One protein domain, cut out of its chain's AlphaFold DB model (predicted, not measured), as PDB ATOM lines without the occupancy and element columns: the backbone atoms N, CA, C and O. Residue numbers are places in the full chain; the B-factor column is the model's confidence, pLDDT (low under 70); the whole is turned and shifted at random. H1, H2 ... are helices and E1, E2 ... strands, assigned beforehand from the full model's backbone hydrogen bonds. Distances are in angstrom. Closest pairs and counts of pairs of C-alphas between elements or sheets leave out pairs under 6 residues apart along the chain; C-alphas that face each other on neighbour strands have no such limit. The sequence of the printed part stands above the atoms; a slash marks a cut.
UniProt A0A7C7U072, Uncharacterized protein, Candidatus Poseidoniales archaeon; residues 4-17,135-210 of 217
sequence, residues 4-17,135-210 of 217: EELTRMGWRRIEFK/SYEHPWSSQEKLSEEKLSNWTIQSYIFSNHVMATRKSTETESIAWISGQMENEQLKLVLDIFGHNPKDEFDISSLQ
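AT A GLANCE: This is residues 4 to 17 and 135 to 210 of the 217 residues of an uncharacterized protein of Candidatus Poseidoniales archaeon (UniProt A0A7C7U072). A strongly twisted wall of four antiparallel strands, with the long hairpin of E3 and E4 inside it, is grazed by two very short helices, H1 and H2. Residues 140 to 164 make a long loop from edge strand E1 to the opposite edge strand E2. The 90 printed residues run H1, E1, E2, E3, E4, H2, and the sheet's order is E1, E4, E3, E2. The class is mixed, helices and strands, with 38 residues in named elements, under half. The whole is compact, radius of gyration of the C-alphas 13.0 A, spanning 36 by 29 by 23 A.

IN THESE COORDINATES: H1, residues 4 to 8, begins at C-alpha 4 (90.447, -1.378, 29.543). E1 is residues 135 to 139 and E2 residues 165 to 170. E3, residues 177 to 185, measures 24.3 A and bends by 50 degrees at residue 182. E4, residues 188 to 196, measures 25.0 A. H2, residues 206 to 209, ends at C-alpha 209 (90.331, -1.843, 44.358).

HOW THE PARTS SIT: E2, E3 and E4 form a meander, each the antiparallel neighbour of the one before; with E1 beside E4 this is a Greek key. N 191 and O 138 are 2.8 A apart, N 181 and O 192 2.9 A, N 169 and O 178 2.9 A, each within hydrogen-bond range. H1 is only just on the sheet, with 5 pairs of C-alphas within 10 A, and only grazes it. H2 only grazes it too. H1's O i to N i+4 pair is within hydrogen-bond range; H2 is too short for one.

THE WHOLE: Residues 18 to 134 are not printed; C-alphas 17 and 135 are 11.3 A apart. The link E1 to E2 is long. Mean pLDDT of the printed part is 70.7, with residues 198 to 210 among those under 70.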
ATOM      1  N   GLU A   4      91.152  -2.278  30.463       55.88
ATOM      2  CA  GLU A   4      90.447  -1.378  29.543       55.88
ATOM      3  C   GLU A   4      89.607  -0.314  30.264       55.88
ATOM      4  O   GLU A   4      89.449   0.805  29.781       55.88
ATOM      5  N   GLU A   5      89.083  -0.625  31.446       59.56
ATOM      6  CA  GLU A   5      88.255   0.299  32.216       59.56
ATOM      7  C   GLU A   5      89.101   1.315  33.000       59.56
ATOM      8  O   GLU A   5      88.729   2.485  33.065       59.56
ATOM      9  N   LEU A   6      90.295   0.934  33.478       62.97
ATOM     10  CA  LEU A   6      91.277   1.898  34.006       62.97
ATOM     11  C   LEU A   6      91.736   2.887  32.935       62.97
ATOM     12  O   LEU A   6      91.848   4.083  33.198       62.97
ATOM     13  N   THR A   7      91.984   2.395  31.719       60.25
ATOM     14  CA  THR A   7      92.377   3.262  30.600       60.25
ATOM     15  C   THR A   7      91.254   4.212  30.200       60.25
ATOM     16  O   THR A   7      91.529   5.372  29.900       60.25
ATOM     17  N   ARG A   8      89.988   3.771  30.271       60.00
ATOM     18  CA  ARG A   8      88.818   4.654  30.118       60.00
ATOM     19  C   ARG A   8      88.716   5.710  31.222       60.00
ATOM     20  O   ARG A   8      88.287   6.819  30.937       60.00
ATOM     21  N   MET A   9      89.165   5.405  32.439       63.84
ATOM     22  CA  MET A   9      89.279   6.356  33.556       63.84
ATOM     23  C   MET A   9      90.555   7.219  33.511       63.84
ATOM     24  O   MET A   9      90.895   7.861  34.497       63.84
ATOM     25  N   GLY A  10      91.300   7.227  32.400       66.38
ATOM     26  CA  GLY A  10      92.483   8.078  32.226       66.38
ATOM     27  C   GLY A  10      93.784   7.529  32.821       66.38
ATOM     28  O   GLY A  10      94.825   8.179  32.693       66.38
ATOM     29  N   TRP A  11      93.773   6.332  33.417       72.88
ATOM     30  CA  TRP A  11      94.975   5.690  33.952       72.88
ATOM     31  C   TRP A  11      95.796   5.032  32.842       72.88
ATOM     32  O   TRP A  11      95.299   4.218  32.064       72.88
ATOM     33  N   ARG A  12      97.091   5.338  32.787       74.56
ATOM     34  CA  ARG A  12      98.038   4.751  31.832       74.56
ATOM     35  C   ARG A  12      98.963   3.785  32.545       74.56
ATOM     36  O   ARG A  12      99.448   4.067  33.632       74.56
ATOM     37  N   ARG A  13      99.225   2.630  31.940       72.69
ATOM     38  CA  ARG A  13     100.170   1.661  32.498       72.69
ATOM     39  C   ARG A  13     101.592   2.202  32.372       72.69
ATOM     40  O   ARG A  13     102.007   2.596  31.286       72.69
ATOM     41  N   ILE A  14     102.342   2.166  33.466       72.50
ATOM     42  CA  ILE A  14     103.760   2.513  33.454       72.50
ATOM     43  C   ILE A  14     104.536   1.284  32.976       72.50
ATOM     44  O   ILE A  14     104.492   0.223  33.606       72.50
ATOM     45  N   GLU A  15     105.285   1.423  31.880       61.53
ATOM     46  CA  GLU A  15     106.297   0.439  31.499       61.53
ATOM     47  C   GLU A  15     107.459   0.506  32.491       61.53
ATOM     48  O   GLU A  15     108.462   1.198  32.302       61.53
ATOM     49  N   PHE A  16     107.322  -0.209  33.603       60.22
ATOM     50  CA  PHE A  16     108.416  -0.347  34.546       60.22
ATOM     51  C   PHE A  16     109.531  -1.145  33.861       60.22
ATOM     52  O   PHE A  16     109.369  -2.337  33.615       60.22
ATOM     53  N   LYS A  17     110.668  -0.510  33.547       55.38
ATOM     54  CA  LYS A  17     111.901  -1.212  33.159       55.38
ATOM     55  C   LYS A  17     112.613  -1.653  34.432       55.38
ATOM     56  O   LYS A  17     113.289  -0.835  35.064       55.38
ATOM     57  N   SER A 135     101.767  -1.102  37.790       75.25
ATOM     58  CA  SER A 135     101.839   0.300  38.176       75.25
ATOM     59  C   SER A 135     101.129   1.129  37.109       75.25
ATOM     60  O   SER A 135     101.341   0.911  35.912       75.25
ATOM     61  N   TYR A 136     100.300   2.075  37.535       76.69
ATOM     62  CA  TYR A 136      99.540   2.956  36.653       76.69
ATOM     63  C   TYR A 136      99.753   4.407  37.051       76.69
ATOM     64  O   TYR A 136      99.910   4.696  38.230       76.69
ATOM     65  N   GLU A 137      99.727   5.311  36.082       82.56
ATOM     66  CA  GLU A 137      99.794   6.753  36.281       82.56
ATOM     67  C   GLU A 137      98.499   7.441  35.834       82.56
ATOM     68  O   GLU A 137      97.894   7.047  34.839       82.56
ATOM     69  N   HIS A 138      98.098   8.492  36.542       81.12
ATOM     70  CA  HIS A 138      96.986   9.369  36.182       81.12
ATOM     71  C   HIS A 138      97.422  10.837  36.335       81.12
ATOM     72  O   HIS A 138      98.021  11.172  37.361       81.12
ATOM     73  N   PRO A 139      97.154  11.730  35.364       79.06
ATOM     74  CA  PRO A 139      97.454  13.159  35.499       79.06
ATOM     75  C   PRO A 139      96.752  13.768  36.721       79.06
ATOM     76  O   PRO A 139      95.606  13.437  36.993       79.06
ATOM     77  N   TRP A 140      97.405  14.650  37.470       78.81
ATOM     78  CA  TRP A 140      96.813  15.248  38.671       78.81
ATOM     79  C   TRP A 140      96.979  16.765  38.681       78.81
ATOM     80  O   TRP A 140      98.003  17.284  38.236       78.81
ATOM     81  N   SER A 141      95.996  17.484  39.223       74.44
ATOM     82  CA  SER A 141      96.102  18.929  39.446       74.44
ATOM     83  C   SER A 141      96.479  19.234  40.897       74.44
ATOM     84  O   SER A 141      95.936  18.652  41.832       74.44
ATOM     85  N   SER A 142      97.378  20.195  41.131       64.31
ATOM     86  CA  SER A 142      97.791  20.605  42.491       64.31
ATOM     87  C   SER A 142      96.647  21.155  43.348       64.31
ATOM     88  O   SER A 142      96.767  21.220  44.571       64.31
ATOM     89  N   GLN A 143      95.549  21.563  42.710       62.84
ATOM     90  CA  GLN A 143      94.354  22.092  43.363       62.84
ATOM     91  C   GLN A 143      93.370  20.988  43.781       62.84
ATOM     92  O   GLN A 143      92.489  21.232  44.606       62.84
ATOM     93  N   GLU A 144      93.528  19.776  43.249       66.31
ATOM     94  CA  GLU A 144      92.675  18.635  43.558       66.31
ATOM     95  C   GLU A 144      93.151  17.940  44.838       66.31
ATOM     96  O   GLU A 144      94.330  17.607  45.008       66.31
ATOM     97  N   LYS A 145      92.212  17.718  45.762       68.62
ATOM     98  CA  LYS A 145      92.423  16.910  46.967       68.62
ATOM     99  C   LYS A 145      91.991  15.476  46.705       68.62
ATOM    100  O   LYS A 145      91.044  15.233  45.957       68.62
ATOM    101  N   LEU A 146      92.650  14.533  47.369       66.81
ATOM    102  CA  LEU A 146      92.217  13.141  47.357       66.81
ATOM    103  C   LEU A 146      90.851  13.057  48.067       66.81
ATOM    104  O   LEU A 146      90.759  13.401  49.245       66.81
ATOM    105  N   SER A 147      89.787  12.686  47.350       63.62
ATOM    106  CA  SER A 147      88.426  12.666  47.909       63.62
ATOM    107  C   SER A 147      88.189  11.418  48.761       63.62
ATOM    108  O   SER A 147      88.419  10.300  48.302       63.62
ATOM    109  N   GLU A 148      87.690  11.617  49.983       59.94
ATOM    110  CA  GLU A 148      87.323  10.550  50.925       59.94
ATOM    111  C   GLU A 148      86.126   9.729  50.414       59.94
ATOM    112  O   GLU A 148      86.103   8.509  50.558       59.94
ATOM    113  N   GLU A 149      85.186  10.365  49.705       59.50
ATOM    114  CA  GLU A 149      84.023   9.691  49.107       59.50
ATOM    115  C   GLU A 149      84.425   8.729  47.978       59.50
ATOM    116  O   GLU A 149      83.859   7.643  47.853       59.50
ATOM    117  N   LYS A 150      85.451   9.090  47.194       62.31
ATOM    118  CA  LYS A 150      85.949   8.288  46.058       62.31
ATOM    119  C   LYS A 150      86.859   7.124  46.487       62.31
ATOM    120  O   LYS A 150      87.176   6.259  45.673       62.31
ATOM    121  N   LEU A 151      87.294   7.106  47.752       67.00
ATOM    122  CA  LEU A 151      88.246   6.142  48.323       67.00
ATOM    123  C   LEU A 151      87.782   5.619  49.694       67.00
ATOM    124  O   LEU A 151      88.595   5.360  50.579       67.00
ATOM    125  N   SER A 152      86.476   5.416  49.862       64.56
ATOM    126  CA  SER A 152      85.838   5.036  51.136       64.56
ATOM    127  C   SER A 152      86.395   3.761  51.794       64.56
ATOM    128  O   SER A 152      86.337   3.621  53.012       64.56
ATOM    129  N   ASN A 153      86.987   2.855  51.007       73.31
ATOM    130  CA  ASN A 153      87.596   1.601  51.473       73.31
ATOM    131  C   ASN A 153      89.137   1.618  51.478       73.31
ATOM    132  O   ASN A 153      89.780   0.565  51.476       73.31
ATOM    133  N   TRP A 154      89.742   2.806  51.449       78.19
ATOM    134  CA  TRP A 154      91.187   3.001  51.519       78.19
ATOM    135  C   TRP A 154      91.584   3.683  52.825       78.19
ATOM    136  O   TRP A 154      90.910   4.576  53.326       78.19
ATOM    137  N   THR A 155      92.743   3.308  53.353       80.25
ATOM    138  CA  THR A 155      93.362   4.001  54.479       80.25
ATOM    139  C   THR A 155      94.114   5.216  53.947       80.25
ATOM    140  O   THR A 155      95.217   5.086  53.404       80.25
ATOM    141  N   ILE A 156      93.521   6.402  54.081       77.44
ATOM    142  CA  ILE A 156      94.120   7.659  53.620       77.44
ATOM    143  C   ILE A 156      95.132   8.158  54.657       77.44
ATOM    144  O   ILE A 156      94.815   8.348  55.828       77.44
ATOM    145  N   GLN A 157      96.371   8.367  54.214       77.56
ATOM    146  CA  GLN A 157      97.465   8.929  55.014       77.56
ATOM    147  C   GLN A 157      97.663  10.423  54.734       77.56
ATOM    148  O   GLN A 157      98.074  11.165  55.623       77.56
ATOM    149  N   SER A 158      97.368  10.876  53.510       74.81
ATOM    150  CA  SER A 158      97.428  12.286  53.127       74.81
ATOM    151  C   SER A 158      96.359  12.626  52.096       74.81
ATOM    152  O   SER A 158      96.268  11.992  51.049       74.81
ATOM    153  N   TYR A 159      95.604  13.688  52.372       74.12
ATOM    154  CA  TYR A 159      94.601  14.257  51.463       74.12
ATOM    155  C   TYR A 159      95.194  15.279  50.482       74.12
ATOM    156  O   TYR A 159      94.562  15.639  49.489       74.12
ATOM    157  N   ILE A 160      96.402  15.766  50.778       77.31
ATOM    158  CA  ILE A 160      97.155  16.724  49.963       77.31
ATOM    159  C   ILE A 160      98.186  15.946  49.149       77.31
ATOM    160  O   ILE A 160      98.749  14.964  49.648       77.31
ATOM    161  N   PHE A 161      98.441  16.400  47.919       77.44
ATOM    162  CA  PHE A 161      99.474  15.835  47.055       77.44
ATOM    163  C   PHE A 161     100.798  15.675  47.814       77.44
ATOM    164  O   PHE A 161     101.315  16.623  48.408       77.44
ATOM    165  N   SER A 162     101.344  14.463  47.788       75.19
ATOM    166  CA  SER A 162     102.604  14.130  48.442       75.19
ATOM    167  C   SER A 162     103.367  13.120  47.605       75.19
ATOM    168  O   SER A 162     102.783  12.176  47.084       75.19
ATOM    169  N   ASN A 163     104.691  13.275  47.562       74.62
ATOM    170  CA  ASN A 163     105.588  12.279  46.969       74.62
ATOM    171  C   ASN A 163     105.720  11.005  47.829       74.62
ATOM    172  O   ASN A 163     106.416  10.061  47.460       74.62
ATOM    173  N   HIS A 164     105.099  10.996  49.011       78.81
ATOM    174  CA  HIS A 164     104.978   9.824  49.868       78.81
ATOM    175  C   HIS A 164     103.642   9.119  49.616       78.81
ATOM    176  O   HIS A 164     102.791   9.598  48.871       78.81
ATOM    177  N   VAL A 165     103.455   7.965  50.252       78.75
ATOM    178  CA  VAL A 165     102.201   7.212  50.178       78.75
ATOM    179  C   VAL A 165     101.050   8.083  50.689       78.75
ATOM    180  O   VAL A 165     101.077   8.563  51.819       78.75
ATOM    181  N   MET A 166     100.057   8.305  49.833       79.75
ATOM    182  CA  MET A 166      98.866   9.104  50.121       79.75
ATOM    183  C   MET A 166      97.710   8.232  50.599       79.75
ATOM    184  O   MET A 166      96.995   8.624  51.516       79.75
ATOM    185  N   ALA A 167      97.549   7.039  50.027       82.38
ATOM    186  CA  ALA A 167      96.532   6.085  50.451       82.38
ATOM    187  C   ALA A 167      97.012   4.646  50.267       82.38
ATOM    188  O   ALA A 167      97.765   4.341  49.338       82.38
ATOM    189  N   THR A 168      96.561   3.755  51.148       82.25
ATOM    190  CA  THR A 168      96.828   2.319  51.055       82.25
ATOM    191  C   THR A 168      95.546   1.515  51.136       82.25
ATOM    192  O   THR A 168      94.632   1.835  51.892       82.25
ATOM    193  N   ARG A 169      95.490   0.419  50.387       81.06
ATOM    194  CA  ARG A 169      94.437  -0.583  50.502       81.06
ATOM    195  C   ARG A 169      95.061  -1.963  50.547       81.06
ATOM    196  O   ARG A 169      95.965  -2.272  49.772       81.06
ATOM    197  N   LYS A 170      94.564  -2.795  51.455       73.88
ATOM    198  CA  LYS A 170      94.870  -4.222  51.495       73.88
ATOM    199  C   LYS A 170      93.601  -4.972  51.118       73.88
ATOM    200  O   LYS A 170      92.593  -4.843  51.802       73.88
ATOM    201  N   SER A 171      93.650  -5.718  50.025       70.56
ATOM    202  CA  SER A 171      92.581  -6.641  49.660       70.56
ATOM    203  C   SER A 171      92.801  -7.949  50.411       70.56
ATOM    204  O   SER A 171      93.857  -8.568  50.290       70.56
ATOM    205  N   THR A 172      91.828  -8.355  51.221       64.38
ATOM    206  CA  THR A 172      91.868  -9.627  51.957       64.38
ATOM    207  C   THR A 172      91.565 -10.832  51.071       64.38
ATOM    208  O   THR A 172      91.992 -11.929  51.402       64.38
ATOM    209  N   GLU A 173      90.869 -10.643  49.947       63.94
ATOM    210  CA  GLU A 173      90.482 -11.734  49.037       63.94
ATOM    211  C   GLU A 173      91.640 -12.198  48.149       63.94
ATOM    212  O   GLU A 173      91.790 -13.386  47.881       63.94
ATOM    213  N   THR A 174      92.490 -11.266  47.722       62.19
ATOM    214  CA  THR A 174      93.620 -11.521  46.815       62.19
ATOM    215  C   THR A 174      94.980 -11.407  47.511       62.19
ATOM    216  O   THR A 174      96.012 -11.481  46.851       62.19
ATOM    217  N   GLU A 175      94.990 -11.148  48.826       68.38
ATOM    218  CA  GLU A 175      96.155 -10.726  49.624       68.38
ATOM    219  C   GLU A 175      96.950  -9.548  49.021       68.38
ATOM    220  O   GLU A 175      98.051  -9.233  49.473       68.38
ATOM    221  N   SER A 176      96.414  -8.851  48.018       72.69
ATOM    222  CA  SER A 176      97.136  -7.793  47.323       72.69
ATOM    223  C   SER A 176      97.137  -6.499  48.126       72.69
ATOM    224  O   SER A 176      96.160  -6.144  48.788       72.69
ATOM    225  N   ILE A 177      98.211  -5.739  47.998       77.12
ATOM    226  CA  ILE A 177      98.335  -4.395  48.545       77.12
ATOM    227  C   ILE A 177      98.360  -3.429  47.364       77.12
ATOM    228  O   ILE A 177      99.024  -3.697  46.364       77.12
ATOM    229  N   ALA A 178      97.652  -2.312  47.490       80.88
ATOM    230  CA  ALA A 178      97.682  -1.207  46.544       80.88
ATOM    231  C   ALA A 178      98.040   0.096  47.261       80.88
ATOM    232  O   ALA A 178      97.525   0.363  48.351       80.88
ATOM    233  N   TRP A 179      98.928   0.892  46.670       84.31
ATOM    234  CA  TRP A 179      99.339   2.205  47.163       84.31
ATOM    235  C   TRP A 179      99.066   3.269  46.115       84.31
ATOM    236  O   TRP A 179      99.312   3.051  44.933       84.31
ATOM    237  N   ILE A 180      98.626   4.436  46.571       81.19
ATOM    238  CA  ILE A 180      98.569   5.651  45.763       81.19
ATOM    239  C   ILE A 180      99.629   6.611  46.294       81.19
ATOM    240  O   ILE A 180      99.683   6.868  47.498       81.19
ATOM    241  N   SER A 181     100.461   7.150  45.410       83.12
ATOM    242  CA  SER A 181     101.456   8.183  45.719       83.12
ATOM    243  C   SER A 181     101.487   9.249  44.633       83.12
ATOM    244  O   SER A 181     101.236   8.950  43.470       83.12
ATOM    245  N   GLY A 182     101.839  10.480  44.990       81.62
ATOM    246  CA  GLY A 182     102.148  11.518  44.016       81.62
ATOM    247  C   GLY A 182     103.546  11.338  43.423       81.62
ATOM    248  O   GLY A 182     104.479  10.918  44.106       81.62
ATOM    249  N   GLN A 183     103.707  11.680  42.152       81.75
ATOM    250  CA  GLN A 183     104.999  11.802  41.496       81.75
ATOM    251  C   GLN A 183     105.020  13.084  40.665       81.75
ATOM    252  O   GLN A 183     104.054  13.410  39.977       81.75
ATOM    253  N   MET A 184     106.128  13.821  40.737       78.31
ATOM    254  CA  MET A 184     106.379  14.975  39.881       78.31
ATOM    255  C   MET A 184     107.427  14.587  38.841       78.31
ATOM    256  O   MET A 184     108.549  14.223  39.195       78.31
ATOM    257  N   GLU A 185     107.062  14.653  37.567       75.31
ATOM    258  CA  GLU A 185     107.951  14.342  36.451       75.31
ATOM    259  C   GLU A 185     107.811  15.438  35.393       75.31
ATOM    260  O   GLU A 185     106.708  15.710  34.932       75.31
ATOM    261  N   ASN A 186     108.921  16.092  35.029       69.62
ATOM    262  CA  ASN A 186     108.955  17.170  34.030       69.62
ATOM    263  C   ASN A 186     107.862  18.242  34.237       69.62
ATOM    264  O   ASN A 186     107.139  18.579  33.305       69.62
ATOM    265  N   GLU A 187     107.721  18.741  35.471       72.00
ATOM    266  CA  GLU A 187     106.726  19.757  35.876       72.00
ATOM    267  C   GLU A 187     105.250  19.313  35.821       72.00
ATOM    268  O   GLU A 187     104.364  20.080  36.193       72.00
ATOM    269  N   GLN A 188     104.971  18.058  35.458       76.94
ATOM    270  CA  GLN A 188     103.635  17.470  35.517       76.94
ATOM    271  C   GLN A 188     103.459  16.669  36.808       76.94
ATOM    272  O   GLN A 188     104.296  15.836  37.171       76.94
ATOM    273  N   LEU A 189     102.353  16.924  37.508       80.25
ATOM    274  CA  LEU A 189     101.944  16.151  38.673       80.25
ATOM    275  C   LEU A 189     101.156  14.932  38.203       80.25
ATOM    276  O   LEU A 189     100.248  15.033  37.378       80.25
ATOM    277  N   LYS A 190     101.516  13.769  38.736       83.69
ATOM    278  CA  LYS A 190     100.877  12.493  38.433       83.69
ATOM    279  C   LYS A 190     100.556  11.769  39.732       83.69
ATOM    280  O   LYS A 190     101.338  11.819  40.681       83.69
ATOM    281  N   LEU A 191      99.432  11.070  39.773       81.50
ATOM    282  CA  LEU A 191      99.198  10.018  40.752       81.50
ATOM    283  C   LEU A 191      99.700   8.700  40.190       81.50
ATOM    284  O   LEU A 191      99.423   8.370  39.043       81.50
ATOM    285  N   VAL A 192     100.406   7.946  41.018       82.69
ATOM    286  CA  VAL A 192     100.877   6.602  40.711       82.69
ATOM    287  C   VAL A 192     100.153   5.622  41.614       82.69
ATOM    288  O   VAL A 192     100.207   5.740  42.838       82.69
ATOM    289  N   LEU A 193      99.477   4.662  40.993       80.56
ATOM    290  CA  LEU A 193      98.865   3.512  41.631       80.56
ATOM    291  C   LEU A 193      99.805   2.324  41.471       80.56
ATOM    292  O   LEU A 193      99.974   1.802  40.370       80.56
ATOM    293  N   ASP A 194     100.387   1.877  42.573       78.44
ATOM    294  CA  ASP A 194     101.214   0.682  42.640       78.44
ATOM    295  C   ASP A 194     100.421  -0.480  43.227       78.44
ATOM    296  O   ASP A 194      99.862  -0.360  44.312       78.44
ATOM    297  N   ILE A 195     100.410  -1.625  42.543       77.44
ATOM    298  CA  ILE A 195      99.748  -2.852  43.001       77.44
ATOM    299  C   ILE A 195     100.789  -3.961  43.176       77.44
ATOM    300  O   ILE A 195     101.660  -4.165  42.321       77.44
ATOM    301  N   PHE A 196     100.704  -4.683  44.294       77.12
ATOM    302  CA  PHE A 196     101.624  -5.752  44.676       77.12
ATOM    303  C   PHE A 196     100.877  -6.937  45.307       77.12
ATOM    304  O   PHE A 196      99.900  -6.745  46.019       77.12
ATOM    305  N   GLY A 197     101.358  -8.163  45.100       70.88
ATOM    306  CA  GLY A 197     100.794  -9.394  45.665       70.88
ATOM    307  C   GLY A 197      99.786 -10.130  44.774       70.88
ATOM    308  O   GLY A 197      99.167 -11.073  45.243       70.88
ATOM    309  N   HIS A 198      99.630  -9.738  43.508       69.00
ATOM    310  CA  HIS A 198      98.748 -10.432  42.563       69.00
ATOM    311  C   HIS A 198      99.453 -11.604  41.871       69.00
ATOM    312  O   HIS A 198     100.680 -11.617  41.727       69.00
ATOM    313  N   ASN A 199      98.675 -12.605  41.460       61.47
ATOM    314  CA  ASN A 199      99.187 -13.738  40.700       61.47
ATOM    315  C   ASN A 199      99.529 -13.272  39.269       61.47
ATOM    316  O   ASN A 199      98.642 -12.776  38.585       61.47
ATOM    317  N   PRO A 200     100.769 -13.447  38.778       55.31
ATOM    318  CA  PRO A 200     101.201 -12.951  37.462       55.31
ATOM    319  C   PRO A 200     100.441 -13.549  36.271       55.31
ATOM    320  O   PRO A 200     100.551 -13.032  35.163       55.31
ATOM    321  N   LYS A 201      99.745 -14.677  36.466       49.94
ATOM    322  CA  LYS A 201      98.943 -15.329  35.419       49.94
ATOM    323  C   LYS A 201      97.532 -14.765  35.297       49.94
ATOM    324  O   LYS A 201      96.895 -14.998  34.275       49.94
ATOM    325  N   ASP A 202      97.079 -14.045  36.313       53.53
ATOM    326  CA  ASP A 202      95.741 -13.489  36.364       53.53
ATOM    327  C   ASP A 202      95.868 -11.989  36.082       53.53
ATOM    328  O   ASP A 202      96.654 -11.295  36.734       53.53
ATOM    329  N   GLU A 203      95.130 -11.474  35.093       55.44
ATOM    330  CA  GLU A 203      94.943 -10.025  35.000       55.44
ATOM    331  C   GLU A 203      94.384  -9.569  36.343       55.44
ATOM    332  O   GLU A 203      93.346 -10.061  36.793       55.44
ATOM    333  N   PHE A 204      95.124  -8.701  37.033       58.00
ATOM    334  CA  PHE A 204      94.695  -8.242  38.340       58.00
ATOM    335  C   PHE A 204      93.332  -7.575  38.190       58.00
ATOM    336  O   PHE A 204      93.213  -6.577  37.477       58.00
ATOM    337  N   ASP A 205      92.318  -8.124  38.857       59.31
ATOM    338  CA  ASP A 205      90.988  -7.552  38.786       59.31
ATOM    339  C   ASP A 205      90.959  -6.222  39.539       59.31
ATOM    340  O   ASP A 205      90.847  -6.161  40.768       59.31
ATOM    341  N   ILE A 206      91.041  -5.134  38.781       60.53
ATOM    342  CA  ILE A 206      91.081  -3.785  39.327       60.53
ATOM    343  C   ILE A 206      89.744  -3.425  39.997       60.53
ATOM    344  O   ILE A 206      89.739  -2.545  40.861       60.53
ATOM    345  N   SER A 207      88.623  -4.127  39.724       57.28
ATOM    346  CA  SER A 207      87.368  -3.825  40.453       57.28
ATOM    347  C   SER A 207      87.498  -4.070  41.942       57.28
ATOM    348  O   SER A 207      86.855  -3.369  42.723       57.28
ATOM    349  N   SER A 208      88.364  -5.000  42.348       57.16
ATOM    350  CA  SER A 208      88.637  -5.267  43.761       57.16
ATOM    351  C   SER A 208      89.218  -4.053  44.502       57.16
ATOM    352  O   SER A 208      89.123  -3.979  45.728       57.16
ATOM    353  N   LEU A 209      89.780  -3.071  43.783       59.47
ATOM    354  CA  LEU A 209      90.331  -1.843  44.358       59.47
ATOM    355  C   LEU A 209      89.304  -0.722  44.537       59.47
ATOM    356  O   LEU A 209      89.611   0.229  45.261       59.47
ATOM    357  N   GLN A 210      88.110  -0.847  43.935       60.50
ATOM    358  CA  GLN A 210      86.998   0.120  43.982       60.50
ATOM    359  C   GLN A 210      87.489   1.574  43.917       60.50
ATOM    360  O   GLN A 210      87.237   2.377  44.813       60.50
TER     361      GLN A 210